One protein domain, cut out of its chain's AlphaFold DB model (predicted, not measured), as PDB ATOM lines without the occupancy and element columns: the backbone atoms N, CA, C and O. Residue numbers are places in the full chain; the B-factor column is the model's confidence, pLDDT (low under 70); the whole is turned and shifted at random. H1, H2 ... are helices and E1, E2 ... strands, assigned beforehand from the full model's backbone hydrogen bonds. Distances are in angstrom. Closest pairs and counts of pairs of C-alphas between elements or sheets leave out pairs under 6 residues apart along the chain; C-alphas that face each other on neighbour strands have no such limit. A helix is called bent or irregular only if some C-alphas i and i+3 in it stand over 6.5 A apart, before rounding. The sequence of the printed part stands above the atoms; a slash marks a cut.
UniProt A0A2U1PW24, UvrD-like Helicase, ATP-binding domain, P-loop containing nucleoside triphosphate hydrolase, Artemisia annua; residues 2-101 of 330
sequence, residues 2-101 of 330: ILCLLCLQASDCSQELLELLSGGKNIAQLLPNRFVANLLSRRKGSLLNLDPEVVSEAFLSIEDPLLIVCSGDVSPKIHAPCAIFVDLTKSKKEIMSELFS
ATOM      1  N   ILE A   2     145.231 226.195 159.589       84.25
ATOM      2  CA  ILE A   2     146.570 226.822 159.753       84.25
ATOM      3  C   ILE A   2     146.530 228.223 160.395       84.25
ATOM      4  O   ILE A   2     147.361 228.542 161.239       84.25
ATOM      5  N   LEU A   3     145.534 229.050 160.059       80.25
ATOM      6  CA  LEU A   3     145.425 230.398 160.618       80.25
ATOM      7  C   LEU A   3     145.295 230.418 162.154       80.25
ATOM      8  O   LEU A   3     145.827 231.332 162.772       80.25
ATOM      9  N   CYS A   4     144.666 229.416 162.791       85.56
ATOM     10  CA  CYS A   4     144.621 229.378 164.259       85.56
ATOM     11  C   CYS A   4     145.991 229.052 164.875       85.56
ATOM     12  O   CYS A   4     146.289 229.564 165.946       85.56
ATOM     13  N   LEU A   5     146.852 228.302 164.175       87.00
ATOM     14  CA  LEU A   5     148.243 228.075 164.590       87.00
ATOM     15  C   LEU A   5     149.057 229.368 164.528       87.00
ATOM     16  O   LEU A   5     149.821 229.663 165.441       87.00
ATOM     17  N   LEU A   6     148.854 230.169 163.478       81.62
ATOM     18  CA  LEU A   6     149.482 231.487 163.362       81.62
ATOM     19  C   LEU A   6     149.018 232.428 164.483       81.62
ATOM     20  O   LEU A   6     149.835 233.156 165.036       81.62
ATOM     21  N   CYS A   7     147.743 232.356 164.880       80.38
ATOM     22  CA  CYS A   7     147.216 233.128 166.011       80.38
ATOM     23  C   CYS A   7     147.854 232.746 167.361       80.38
ATOM     24  O   CYS A   7     147.875 233.571 168.269       80.38
ATOM     25  N   LEU A   8     148.387 231.526 167.513       80.81
ATOM     26  CA  LEU A   8     149.150 231.147 168.712       80.81
ATOM     27  C   LEU A   8     150.535 231.806 168.755       80.81
ATOM     28  O   LEU A   8     151.118 231.940 169.829       80.81
ATOM     29  N   GLN A   9     151.075 232.195 167.597       73.38
ATOM     30  CA  GLN A   9     152.383 232.844 167.469       73.38
ATOM     31  C   GLN A   9     152.279 234.375 167.412       73.38
ATOM     32  O   GLN A   9     153.210 235.063 167.826       73.38
ATOM     33  N   ALA A  10     151.158 234.906 166.918       67.06
ATOM     34  CA  ALA A  10     150.890 236.334 166.776       67.06
ATOM     35  C   ALA A  10     149.520 236.690 167.380       67.06
ATOM     36  O   ALA A  10     148.487 236.199 166.922       67.06
ATOM     37  N   SER A  11     149.507 237.579 168.379       60.50
ATOM     38  CA  SER A  11     148.314 237.945 169.166       60.50
ATOM     39  C   SER A  11     147.180 238.589 168.361       60.50
ATOM     40  O   SER A  11     146.035 238.610 168.813       60.50
ATOM     41  N   ASP A  12     147.480 239.097 167.169       68.00
ATOM     42  CA  ASP A  12     146.627 240.081 166.503       68.00
ATOM     43  C   ASP A  12     145.713 239.474 165.431       68.00
ATOM     44  O   ASP A  12     144.951 240.199 164.815       68.00
ATOM     45  N   CYS A  13     145.756 238.156 165.203       71.94
ATOM     46  CA  CYS A  13     145.020 237.504 164.107       71.94
ATOM     47  C   CYS A  13     143.642 236.930 164.509       71.94
ATOM     48  O   CYS A  13     142.940 236.324 163.690       71.94
ATOM     49  N   SER A  14     143.257 237.059 165.785       80.88
ATOM     50  CA  SER A  14     142.045 236.430 166.333       80.88
ATOM     51  C   SER A  14     140.746 237.060 165.815       80.88
ATOM     52  O   SER A  14     139.732 236.365 165.696       80.88
ATOM     53  N   GLN A  15     140.767 238.351 165.476       82.94
ATOM     54  CA  GLN A  15     139.609 239.071 164.950       82.94
ATOM     55  C   GLN A  15     139.335 238.698 163.489       82.94
ATOM     56  O   GLN A  15     138.190 238.448 163.116       82.94
ATOM     57  N   GLU A  16     140.383 238.587 162.677       82.69
ATOM     58  CA  GLU A  16     140.315 238.161 161.281       82.69
ATOM     59  C   GLU A  16     139.843 236.713 161.189       82.69
ATOM     60  O   GLU A  16     138.994 236.386 160.360       82.69
ATOM     61  N   LEU A  17     140.346 235.838 162.068       85.94
ATOM     62  CA  LEU A  17     139.869 234.462 162.126       85.94
ATOM     63  C   LEU A  17     138.387 234.408 162.531       85.94
ATOM     64  O   LEU A  17     137.635 233.629 161.952       85.94
ATOM     65  N   LEU A  18     137.930 235.260 163.453       88.00
ATOM     66  CA  LEU A  18     136.507 235.341 163.791       88.00
ATOM     67  C   LEU A  18     135.655 235.811 162.603       88.00
ATOM     68  O   LEU A  18     134.587 235.251 162.358       88.00
ATOM     69  N   GLU A  19     136.117 236.812 161.855       86.81
ATOM     70  CA  GLU A  19     135.422 237.301 160.660       86.81
ATOM     71  C   GLU A  19     135.331 236.217 159.575       86.81
ATOM     72  O   GLU A  19     134.294 236.071 158.929       86.81
ATOM     73  N   LEU A  20     136.367 235.389 159.435       87.19
ATOM     74  CA  LEU A  20     136.358 234.238 158.533       87.19
ATOM     75  C   LEU A  20     135.433 233.108 159.007       87.19
ATOM     76  O   LEU A  20     134.879 232.398 158.176       87.19
ATOM     77  N   LEU A  21     135.239 232.920 160.316       88.31
ATOM     78  CA  LEU A  21     134.403 231.836 160.859       88.31
ATOM     79  C   LEU A  21     132.936 232.230 161.089       88.31
ATOM     80  O   LEU A  21     132.076 231.364 161.254       88.31
ATOM     81  N   SER A  22     132.631 233.521 161.190       85.06
ATOM     82  CA  SER A  22     131.295 234.004 161.577       85.06
ATOM     83  C   SER A  22     130.865 235.304 160.893       85.06
ATOM     84  O   SER A  22     129.734 235.741 161.094       85.06
ATOM     85  N   GLY A  23     131.745 235.947 160.124       81.44
ATOM     86  CA  GLY A  23     131.471 237.208 159.436       81.44
ATOM     87  C   GLY A  23     130.837 237.029 158.055       81.44
ATOM     88  O   GLY A  23     130.423 235.944 157.665       81.44
ATOM     89  N   GLY A  24     130.761 238.117 157.283       72.62
ATOM     90  CA  GLY A  24     130.108 238.111 155.966       72.62
ATOM     91  C   GLY A  24     130.824 237.260 154.909       72.62
ATOM     92  O   GLY A  24     130.192 236.805 153.960       72.62
ATOM     93  N   LYS A  25     132.127 237.013 155.086       77.00
ATOM     94  CA  LYS A  25     132.946 236.126 154.242       77.00
ATOM     95  C   LYS A  25     133.162 234.770 154.919       77.00
ATOM     96  O   LYS A  25     134.287 234.285 154.998       77.00
ATOM     97  N   ASN A  26     132.092 234.204 155.473       84.12
ATOM     98  CA  ASN A  26     132.174 232.994 156.275       84.12
ATOM     99  C   ASN A  26     132.688 231.797 155.450       84.12
ATOM    100  O   ASN A  26     132.046 231.376 154.488       84.12
ATOM    101  N   ILE A  27     133.818 231.226 155.864       87.12
ATOM    102  CA  ILE A  27     134.406 230.001 155.309       87.12
ATOM    103  C   ILE A  27     134.216 228.781 156.221       87.12
ATOM    104  O   ILE A  27     134.726 227.712 155.908       87.12
ATOM    105  N   ALA A  28     133.490 228.899 157.338       87.50
ATOM    106  CA  ALA A  28     133.225 227.808 158.280       87.50
ATOM    107  C   ALA A  28     132.617 226.574 157.608       87.50
ATOM    108  O   ALA A  28     132.929 225.459 158.001       87.50
ATOM    109  N   GLN A  29     131.807 226.773 156.567       84.56
ATOM    110  CA  GLN A  29     131.227 225.690 155.767       84.56
ATOM    111  C   GLN A  29     132.270 224.830 155.029       84.56
ATOM    112  O   GLN A  29     131.960 223.719 154.618       84.56
ATOM    113  N   LEU A  30     133.493 225.341 154.847       87.62
ATOM    114  CA  LEU A  30     134.614 224.625 154.229       87.62
ATOM    115  C   LEU A  30     135.484 223.896 155.263       87.62
ATOM    116  O   LEU A  30     136.479 223.273 154.905       87.62
ATOM    117  N   LEU A  31     135.157 224.021 156.550       90.19
ATOM    118  CA  LEU A  31     135.913 223.446 157.653       90.19
ATOM    119  C   LEU A  31     135.069 222.386 158.368       90.19
ATOM    120  O   LEU A  31     133.840 222.460 158.355       90.19
ATOM    121  N   PRO A  32     135.698 221.416 159.051       92.69
ATOM    122  CA  PRO A  32     134.952 220.471 159.865       92.69
ATOM    123  C   PRO A  32     134.120 221.188 160.936       92.69
ATOM    124  O   PRO A  32     134.634 221.998 161.711       92.69
ATOM    125  N   ASN A  33     132.835 220.844 161.033       91.81
ATOM    126  CA  ASN A  33     131.901 221.517 161.943       91.81
ATOM    127  C   ASN A  33     132.352 221.467 163.410       91.81
ATOM    128  O   ASN A  33     132.222 222.457 164.125       91.81
ATOM    129  N   ARG A  34     132.914 220.333 163.857       93.38
ATOM    130  CA  ARG A  34     133.424 220.163 165.231       93.38
ATOM    131  C   ARG A  34     134.603 221.089 165.524       93.38
ATOM    132  O   ARG A  34     134.626 221.733 166.570       93.38
ATOM    133  N   PHE A  35     135.515 221.223 164.563       93.62
ATOM    134  CA  PHE A  35     136.648 222.137 164.655       93.62
ATOM    135  C   PHE A  35     136.172 223.584 164.819       93.62
ATOM    136  O   PHE A  35     136.584 224.278 165.746       93.62
ATOM    137  N   VAL A  36     135.255 224.033 163.955       92.44
ATOM    138  CA  VAL A  36     134.719 225.402 164.020       92.44
ATOM    139  C   VAL A  36     133.953 225.637 165.318       92.44
ATOM    140  O   VAL A  36     134.157 226.664 165.965       92.44
ATOM    141  N   ALA A  37     133.099 224.695 165.722       90.62
ATOM    142  CA  ALA A  37     132.315 224.806 166.947       90.62
ATOM    143  C   ALA A  37     133.208 224.973 168.184       90.62
ATOM    144  O   ALA A  37     132.922 225.829 169.018       90.62
ATOM    145  N   ASN A  38     134.315 224.229 168.270       91.81
ATOM    146  CA  ASN A  38     135.269 224.355 169.373       91.81
ATOM    147  C   ASN A  38     136.000 225.699 169.389       91.81
ATOM    148  O   ASN A  38     136.156 226.295 170.450       91.81
ATOM    149  N   LEU A  39     136.385 226.233 168.227       91.44
ATOM    150  CA  LEU A  39     136.972 227.574 168.180       91.44
ATOM    151  C   LEU A  39     135.965 228.649 168.620       91.44
ATOM    152  O   LEU A  39     136.305 229.555 169.379       91.44
ATOM    153  N   LEU A  40     134.713 228.551 168.162       90.56
ATOM    154  CA  LEU A  40     133.671 229.534 168.468       90.56
ATOM    155  C   LEU A  40     133.137 229.427 169.906       90.56
ATOM    156  O   LEU A  40     132.694 230.438 170.453       90.56
ATOM    157  N   SER A  41     133.200 228.250 170.539       87.38
ATOM    158  CA  SER A  41     132.705 228.033 171.910       87.38
ATOM    159  C   SER A  41     133.473 228.846 172.959       87.38
ATOM    160  O   SER A  41     132.942 229.147 174.028       87.38
ATOM    161  N   ARG A  42     134.706 229.256 172.638       84.56
ATOM    162  CA  ARG A  42     135.595 230.051 173.502       84.56
ATOM    163  C   ARG A  42     135.683 231.519 173.084       84.56
ATOM    164  O   ARG A  42     136.589 232.247 173.488       84.56
ATOM    165  N   ARG A  43     134.734 231.993 172.277       85.31
ATOM    166  CA  ARG A  43     134.635 233.400 171.884       85.31
ATOM    167  C   ARG A  43     134.385 234.302 173.101       85.31
ATOM    168  O   ARG A  43     133.494 234.047 173.906       85.31
ATOM    169  N   LYS A  44     135.105 235.427 173.174       80.38
ATOM    170  CA  LYS A  44     134.889 236.491 174.165       80.38
ATOM    171  C   LYS A  44     134.616 237.816 173.452       80.38
ATOM    172  O   LYS A  44     135.527 238.504 173.002       80.38
ATOM    173  N   GLY A  45     133.338 238.177 173.330       80.62
ATOM    174  CA  GLY A  45     132.922 239.409 172.650       80.62
ATOM    175  C   GLY A  45     133.215 239.372 171.148       80.62
ATOM    176  O   GLY A  45     132.636 238.566 170.424       80.62
ATOM    177  N   SER A  46     134.087 240.253 170.660       78.19
ATOM    178  CA  SER A  46     134.505 240.327 169.249       78.19
ATOM    179  C   SER A  46     135.825 239.608 168.954       78.19
ATOM    180  O   SER A  46     136.373 239.787 167.872       78.19
ATOM    181  N   LEU A  47     136.347 238.821 169.900       79.19
ATOM    182  CA  LEU A  47     137.624 238.121 169.772       79.19
ATOM    183  C   LEU A  47     137.452 236.624 170.040       79.19
ATOM    184  O   LEU A  47     136.612 236.209 170.847       79.19
ATOM    185  N   LEU A  48     138.270 235.814 169.373       83.94
ATOM    186  CA  LEU A  48     138.458 234.409 169.725       83.94
ATOM    187  C   LEU A  48     139.518 234.323 170.822       83.94
ATOM    188  O   LEU A  48     140.614 234.853 170.651       83.94
ATOM    189  N   ASN A  49     139.206 233.654 171.935       84.31
ATOM    190  CA  ASN A  49     140.227 233.311 172.918       84.31
ATOM    191  C   ASN A  49     141.021 232.111 172.389       84.31
ATOM    192  O   ASN A  49     140.633 230.964 172.598       84.31
ATOM    193  N   LEU A  50     142.075 232.398 171.624       84.50
ATOM    194  CA  LEU A  50     142.950 231.394 171.028       84.50
ATOM    195  C   LEU A  50     144.166 231.222 171.926       84.50
ATOM    196  O   LEU A  50     145.152 231.942 171.801       84.50
ATOM    197  N   ASP A  51     144.074 230.265 172.834       87.06
ATOM    198  CA  ASP A  51     145.219 229.748 173.566       87.06
ATOM    199  C   ASP A  51     145.561 228.329 173.061       87.06
ATOM    200  O   ASP A  51     144.781 227.715 172.315       87.06
ATOM    201  N   PRO A  52     146.755 227.805 173.394       88.75
ATOM    202  CA  PRO A  52     147.171 226.479 172.951       88.75
ATOM    203  C   PRO A  52     146.204 225.357 173.356       88.75
ATOM    204  O   PRO A  52     146.077 224.387 172.612       88.75
ATOM    205  N   GLU A  53     145.499 225.494 174.482       91.44
ATOM    206  CA  GLU A  53     144.496 224.534 174.945       91.44
ATOM    207  C   GLU A  53     143.306 224.494 173.980       91.44
ATOM    208  O   GLU A  53     143.033 223.437 173.407       91.44
ATOM    209  N   VAL A  54     142.682 225.641 173.696       91.75
ATOM    210  CA  VAL A  54     141.530 225.743 172.783       91.75
ATOM    211  C   VAL A  54     141.872 225.246 171.382       91.75
ATOM    212  O   VAL A  54     141.095 224.520 170.757       91.75
ATOM    213  N   VAL A  55     143.045 225.625 170.871       92.19
ATOM    214  CA  VAL A  55     143.469 225.187 169.540       92.19
ATOM    215  C   VAL A  55     143.717 223.680 169.534       92.19
ATOM    216  O   VAL A  55     143.235 223.000 168.630       92.19
ATOM    217  N   SER A  56     144.385 223.134 170.554       93.38
ATOM    218  CA  SER A  56     144.611 221.688 170.652       93.38
ATOM    219  C   SER A  56     143.309 220.882 170.750       93.38
ATOM    220  O   SER A  56     143.193 219.845 170.104       93.38
ATOM    221  N   GLU A  57     142.300 221.380 171.472       94.25
ATOM    222  CA  GLU A  57     140.977 220.755 171.581       94.25
ATOM    223  C   GLU A  57     140.233 220.764 170.233       94.25
ATOM    224  O   GLU A  57     139.644 219.760 169.824       94.25
ATOM    225  N   ALA A  58     140.316 221.870 169.485       93.88
ATOM    226  CA  ALA A  58     139.722 221.962 168.153       93.88
ATOM    227  C   ALA A  58     140.339 220.946 167.176       93.88
ATOM    228  O   ALA A  58     139.599 220.266 166.462       93.88
ATOM    229  N   PHE A  59     141.665 220.801 167.174       94.94
ATOM    230  CA  PHE A  59     142.388 219.803 166.374       94.94
ATOM    231  C   PHE A  59     142.053 218.363 166.802       94.94
ATOM    232  O   PHE A  59     141.696 217.529 165.972       94.94
ATOM    233  N   LEU A  60     142.015 218.083 168.108       94.31
ATOM    234  CA  LEU A  60     141.602 216.771 168.613       94.31
ATOM    235  C   LEU A  60     140.171 216.397 168.183       94.31
ATOM    236  O   LEU A  60     139.891 215.236 167.897       94.31
ATOM    237  N   SER A  61     139.260 217.372 168.091       94.31
ATOM    238  CA  SER A  61     137.846 217.125 167.757       94.31
ATOM    239  C   SER A  61     137.579 216.597 166.343       94.31
ATOM    240  O   SER A  61     136.460 216.163 166.049       94.31
ATOM    241  N   ILE A  62     138.595 216.648 165.482       94.25
ATOM    242  CA  ILE A  62     138.585 216.110 164.118       94.25
ATOM    243  C   ILE A  62     139.549 214.933 163.956       94.25
ATOM    244  O   ILE A  62     139.884 214.587 162.831       94.25
ATOM    245  N   GLU A  63     139.986 214.340 165.071       91.19
ATOM    246  CA  GLU A  63     140.892 213.185 165.098       91.19
ATOM    247  C   GLU A  63     142.278 213.476 164.489       91.19
ATOM    248  O   GLU A  63     143.006 212.558 164.119       91.19
ATOM    249  N   ASP A  64     142.670 214.753 164.447       90.38
ATOM    250  CA  ASP A  64     143.969 215.228 163.958       90.38
ATOM    251  C   ASP A  64     144.634 216.099 165.040       90.38
ATOM    252  O   ASP A  64     144.541 217.327 164.995       90.38
ATOM    253  N   PRO A  65     145.201 215.489 166.100       91.62
ATOM    254  CA  PRO A  65     145.683 216.212 167.273       91.62
ATOM    255  C   PRO A  65     146.857 217.141 166.949       91.62
ATOM    256  O   PRO A  65     147.759 216.819 166.177       91.62
ATOM    257  N   LEU A  66     146.882 218.298 167.614       91.62
ATOM    258  CA  LEU A  66     147.939 219.288 167.435       91.62
ATOM    259  C   LEU A  66     149.295 218.737 167.896       91.62
ATOM    260  O   LEU A  66     149.439 218.320 169.042       91.62
ATOM    261  N   LEU A  67     150.307 218.829 167.035       90.06
ATOM    262  CA  LEU A  67     151.692 218.521 167.379       90.06
ATOM    263  C   LEU A  67     152.427 219.772 167.886       90.06
ATOM    264  O   LEU A  67     152.535 220.764 167.165       90.06
ATOM    265  N   ILE A  68     152.990 219.707 169.093       87.69
ATOM    266  CA  ILE A  68     153.859 220.750 169.650       87.69
ATOM    267  C   ILE A  68     155.275 220.200 169.759       87.69
ATOM    268  O   ILE A  68     155.566 219.306 170.553       87.69
ATOM    269  N   VAL A  69     156.168 220.761 168.953       85.75
ATOM    270  CA  VAL A  69     157.555 220.314 168.854       85.75
ATOM    271  C   VAL A  69     158.452 221.208 169.705       85.75
ATOM    272  O   VAL A  69     158.446 222.430 169.556       85.75
ATOM    273  N   CYS A  70     159.237 220.594 170.584       82.06
ATOM    274  CA  CYS A  70     160.207 221.261 171.442       82.06
ATOM    275  C   CYS A  70     161.625 221.007 170.919       82.06
ATOM    276  O   CYS A  70     161.976 219.886 170.551       82.06
ATOM    277  N   SER A  71     162.441 222.061 170.893       72.94
ATOM    278  CA  SER A  71     163.860 222.000 170.539       72.94
ATOM    279  C   SER A  71     164.648 222.828 171.557       72.94
ATOM    280  O   SER A  71     164.467 224.044 171.626       72.94
ATOM    281  N   GLY A  72     165.471 222.166 172.376       66.75
ATOM    282  CA  GLY A  72     166.309 222.784 173.415       66.75
ATOM    283  C   GLY A  72     165.972 222.357 174.852       66.75
ATOM    284  O   GLY A  72     164.987 221.669 175.094       66.75
ATOM    285  N   ASP A  73     166.792 222.804 175.810       60.69
ATOM    286  CA  ASP A  73     166.768 222.350 177.218       60.69
ATOM    287  C   ASP A  73     165.613 222.919 178.062       60.69
ATOM    288  O   ASP A  73     165.456 222.582 179.238       60.69
ATOM    289  N   VAL A  74     164.811 223.822 177.497       59.66
ATOM    290  CA  VAL A  74     163.710 224.472 178.210       59.66
ATOM    291  C   VAL A  74     162.401 223.921 177.673       59.66
ATOM    292  O   VAL A  74     161.947 224.323 176.605       59.66
ATOM    293  N   SER A  75     161.766 223.028 178.438       59.88
ATOM    294  CA  SER A  75     160.393 222.612 178.158       59.88
ATOM    295  C   SER A  75     159.497 223.858 178.188       59.88
ATOM    296  O   SER A  75     159.402 224.505 179.245       59.88
ATOM    297  N   PRO A  76     158.856 224.243 177.075       63.91
ATOM    298  CA  PRO A  76     157.968 225.387 177.087       63.91
ATOM    299  C   PRO A  76     156.816 225.089 178.054       63.91
ATOM    300  O   PRO A  76     156.220 224.014 178.017       63.91
ATOM    301  N   LYS A  77     156.503 226.038 178.945       74.31
ATOM    302  CA  LYS A  77     155.364 225.944 179.877       74.31
ATOM    303  C   LYS A  77     154.046 226.191 179.133       74.31
ATOM    304  O   LYS A  77     153.300 227.105 179.471       74.31
ATOM    305  N   ILE A  78     153.804 225.429 178.071       84.06
ATOM    306  CA  ILE A  78     152.575 225.485 177.289       84.06
ATOM    307  C   ILE A  78     151.586 224.510 177.916       84.06
ATOM    308  O   ILE A  78     151.849 223.312 178.000       84.06
ATOM    309  N   HIS A  79     150.445 225.030 178.355       87.12
ATOM    310  CA  HIS A  79     149.327 224.202 178.775       87.12
ATOM    311  C   HIS A  79     148.456 223.890 177.552       87.12
ATOM    312  O   HIS A  79     147.781 224.774 177.038       87.12
ATOM    313  N   ALA A  80     148.540 222.657 177.052       90.06
ATOM    314  CA  ALA A  80     147.735 222.166 175.931       90.06
ATOM    315  C   ALA A  80     147.502 220.651 176.087       90.06
ATOM    316  O   ALA A  80     148.173 219.854 175.433       90.06
ATOM    317  N   PRO A  81     146.606 220.217 176.991       86.69
ATOM    318  CA  PRO A  81     146.440 218.801 177.335       86.69
ATOM    319  C   PRO A  81     145.973 217.922 176.163       86.69
ATOM    320  O   PRO A  81     146.162 216.710 176.211       86.69
ATOM    321  N   CYS A  82     145.383 218.514 175.120       88.56
ATOM    322  CA  CYS A  82     144.939 217.799 173.921       88.56
ATOM    323  C   CYS A  82     146.006 217.747 172.809       88.56
ATOM    324  O   CYS A  82     145.734 217.211 171.735       88.56
ATOM    325  N   ALA A  83     147.197 218.315 173.030       91.69
ATOM    326  CA  ALA A  83     148.298 218.290 172.072       91.69
ATOM    327  C   ALA A  83     149.259 217.121 172.334       91.69
ATOM    328  O   ALA A  83     149.474 216.705 173.472       91.69
ATOM    329  N   ILE A  84     149.898 216.639 171.269       90.50
ATOM    330  CA  ILE A  84     151.021 215.707 171.351       90.50
ATOM    331  C   ILE A  84     152.304 216.531 171.439       90.50
ATOM    332  O   ILE A  84     152.645 217.271 170.514       90.50
ATOM    333  N   PHE A  85     153.024 216.398 172.549       88.12
ATOM    334  CA  PHE A  85     154.325 217.036 172.731       88.12
ATOM    335  C   PHE A  85     155.432 216.108 172.253       88.12
ATOM    336  O   PHE A  85     155.521 214.976 172.720       88.12
ATOM    337  N   VAL A  86     156.282 216.607 171.359       88.31
ATOM    338  CA  VAL A  86     157.442 215.876 170.842       88.31
ATOM    339  C   VAL A  86     158.711 216.651 171.141       88.31
ATOM    340  O   VAL A  86     158.845 217.819 170.778       88.31
ATOM    341  N   ASP A  87     159.658 215.981 171.783       86.56
ATOM    342  CA  ASP A  87     160.985 216.513 172.073       86.56
ATOM    343  C   ASP A  87     161.988 216.010 171.028       86.56
ATOM    344  O   ASP A  87     162.260 214.811 170.941       86.56
ATOM    345  N   LEU A  88     162.543 216.928 170.229       84.88
ATOM    346  CA  LEU A  88     163.505 216.587 169.176       84.88
ATOM    347  C   LEU A  88     164.884 216.180 169.707       84.88
ATOM    348  O   LEU A  88     165.710 215.714 168.925       84.88
ATOM    349  N   THR A  89     165.154 216.350 171.004       85.12
ATOM    350  CA  THR A  89     166.385 215.843 171.628       85.12
ATOM    351  C   THR A  89     166.336 214.329 171.857       85.12
ATOM    352  O   THR A  89     167.381 213.696 172.023       85.12
ATOM    353  N   LYS A  90     165.137 213.730 171.818       85.69
ATOM    354  CA  LYS A  90     164.928 212.289 171.978       85.69
ATOM    355  C   LYS A  90     165.310 211.506 170.726       85.69
ATOM    356  O   LYS A  90     165.369 212.018 169.608       85.69
ATOM    357  N   SER A  91     165.546 210.210 170.907       89.25
ATOM    358  CA  SER A  91     165.840 209.306 169.799       89.25
ATOM    359  C   SER A  91     164.632 209.133 168.868       89.25
ATOM    360  O   SER A  91     163.476 209.211 169.287       89.25
ATOM    361  N   LYS A  92     164.884 208.780 167.598       89.31
ATOM    362  CA  LYS A  92     163.828 208.436 166.622       89.31
ATOM    363  C   LYS A  92     162.822 207.429 167.192       89.31
ATOM    364  O   LYS A  92     161.629 207.562 166.957       89.31
ATOM    365  N   LYS A  93     163.291 206.419 167.933       90.56
ATOM    366  CA  LYS A  93     162.425 205.388 168.524       90.56
ATOM    367  C   LYS A  93     161.472 205.977 169.563       90.56
ATOM    368  O   LYS A  93     160.299 205.621 169.563       90.56
ATOM    369  N   GLU A  94     161.964 206.867 170.417       88.06
ATOM    370  CA  GLU A  94     161.153 207.551 171.428       88.06
ATOM    371  C   GLU A  94     160.130 208.484 170.773       88.06
ATOM    372  O   GLU A  94     158.946 208.379 171.076       88.06
ATOM    373  N   ILE A  95     160.544 209.287 169.788       88.12
ATOM    374  CA  ILE A  95     159.641 210.168 169.025       88.12
ATOM    375  C   ILE A  95     158.541 209.357 168.327       88.12
ATOM    376  O   ILE A  95     157.361 209.684 168.425       88.12
ATOM    377  N   MET A  96     158.902 208.261 167.653       87.06
ATOM    378  CA  MET A  96     157.923 207.378 167.007       87.06
ATOM    379  C   MET A  96     156.984 206.733 168.029       87.06
ATOM    380  O   MET A  96     155.801 206.562 167.747       87.06
ATOM    381  N   SER A  97     157.484 206.395 169.220       87.44
ATOM    382  CA  SER A  97     156.634 205.872 170.286       87.44
ATOM    383  C   SER A  97     155.654 206.916 170.819       87.44
ATOM    384  O   SER A  97     154.550 206.540 171.182       87.44
ATOM    385  N   GLU A  98     155.997 208.206 170.823       85.50
ATOM    386  CA  GLU A  98     155.101 209.296 171.237       85.50
ATOM    387  C   GLU A  98     154.036 209.597 170.174       85.50
ATOM    388  O   GLU A  98     152.854 209.670 170.500       85.50
ATOM    389  N   LEU A  99     154.433 209.693 168.900       85.94
ATOM    390  CA  LEU A  99     153.529 209.978 167.777       85.94
ATOM    391  C   LEU A  99     152.523 208.853 167.507       85.94
ATOM    392  O   LEU A  99     151.379 209.114 167.146       85.94
ATOM    393  N   PHE A 100     152.957 207.602 167.668       83.69
ATOM    394  CA  PHE A 100     152.180 206.411 167.314       83.69
ATOM    395  C   PHE A 100     151.909 205.519 168.528       83.69
ATOM    396  O   PHE A 100     151.748 204.302 168.401       83.69
ATOM    397  N   SER A 101     151.876 206.116 169.724       69.31
ATOM    398  CA  SER A 101     151.541 205.400 170.951       69.31
ATOM    399  C   SER A 101     150.183 204.720 170.803       69.31
ATOM    400  O   SER A 101     149.148 205.369 170.702       69.31
TER     401      SER A 101
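Overview. This is residues 2 to 101 of the 330 residues of the protein "UvrD-like Helicase, ATP-binding domain, P-loop containing nucleoside triphosphate hydrolase" of Artemisia annua (UniProt A0A2U1PW24). A small two-stranded parallel ribbon, E1 beside E2, with H5 packed on E2, makes one lobe of an elongated model; the other lobe is four helices, H1 to H4, in a loose ring of two helical hairpins. The printed part has 100 residues, in the order H1 H2 H3 H4 E1 E2 H5, and is mostly helix. It is only just compact, close to loose, with a radius of gyration of the C-alphas of 15.1 A and spans of 48 by 25 by 17 A.

Along the chain. Find C-alpha 67 at (151.692, 218.521, 167.379), where E1, residues 67 to 70, begins; E2 is residues 84 to 87. H5, residues 92 to 99, ends at (153.529, 209.978, 167.777). H4 is residues 52 to 60, 12.0 A long, and H3 is residues 33 to 41, 11.9 A. H1, residues 2 to 9, is 11.4 A and begins at (146.570, 226.822, 159.753). H2, residues 11 to 22, is 19.0 A and irregular: C-alphas 12 and 15 are 7.3 A apart.

Arrangement. Look across E1 and E2, at 24 degrees: N 68 and O 84 are 2.8 A apart, within hydrogen-bond range. The closest C-alphas of E2 and H5, Val 86 and Ile 95, are 6.4 A apart. The hairpin H3 and H4 touch at Phe 35 and Ala 58, C-alphas 4.7 A apart. The hairpin H1 and H2 touch at Cys 7 and Cys 13, 5.3 A between C-alphas, with residues 13 to 17 of H2 alone. H1 and H4 only just touch, with 3 pairs of C-alphas within 8 A, the closest Leu 8 and Pro 52 at 6.6 A. H2, with residues 18 to 21 alone, only just touches H3, also with 3 pairs, the closest Leu 21 and Val 36 at 7.2 A. H5 is apart from H1, H2, H3 and H4. Every O i to N i+4 pair is within range in H3, H4 and H5, but 3 of 4 in H1 and 6 of 8 in H2.

Size, cuts and confidence. The C-alphas of Gly 24 and Ser 91, the two farthest apart, are 47.9 A apart. The printed part has no cut, and the link from E1 to E2, residues 71 to 83, is long. Mean pLDDT of the printed part is 84.6; look for values under 70 at residues 10 to 12, 72 to 76 and 101.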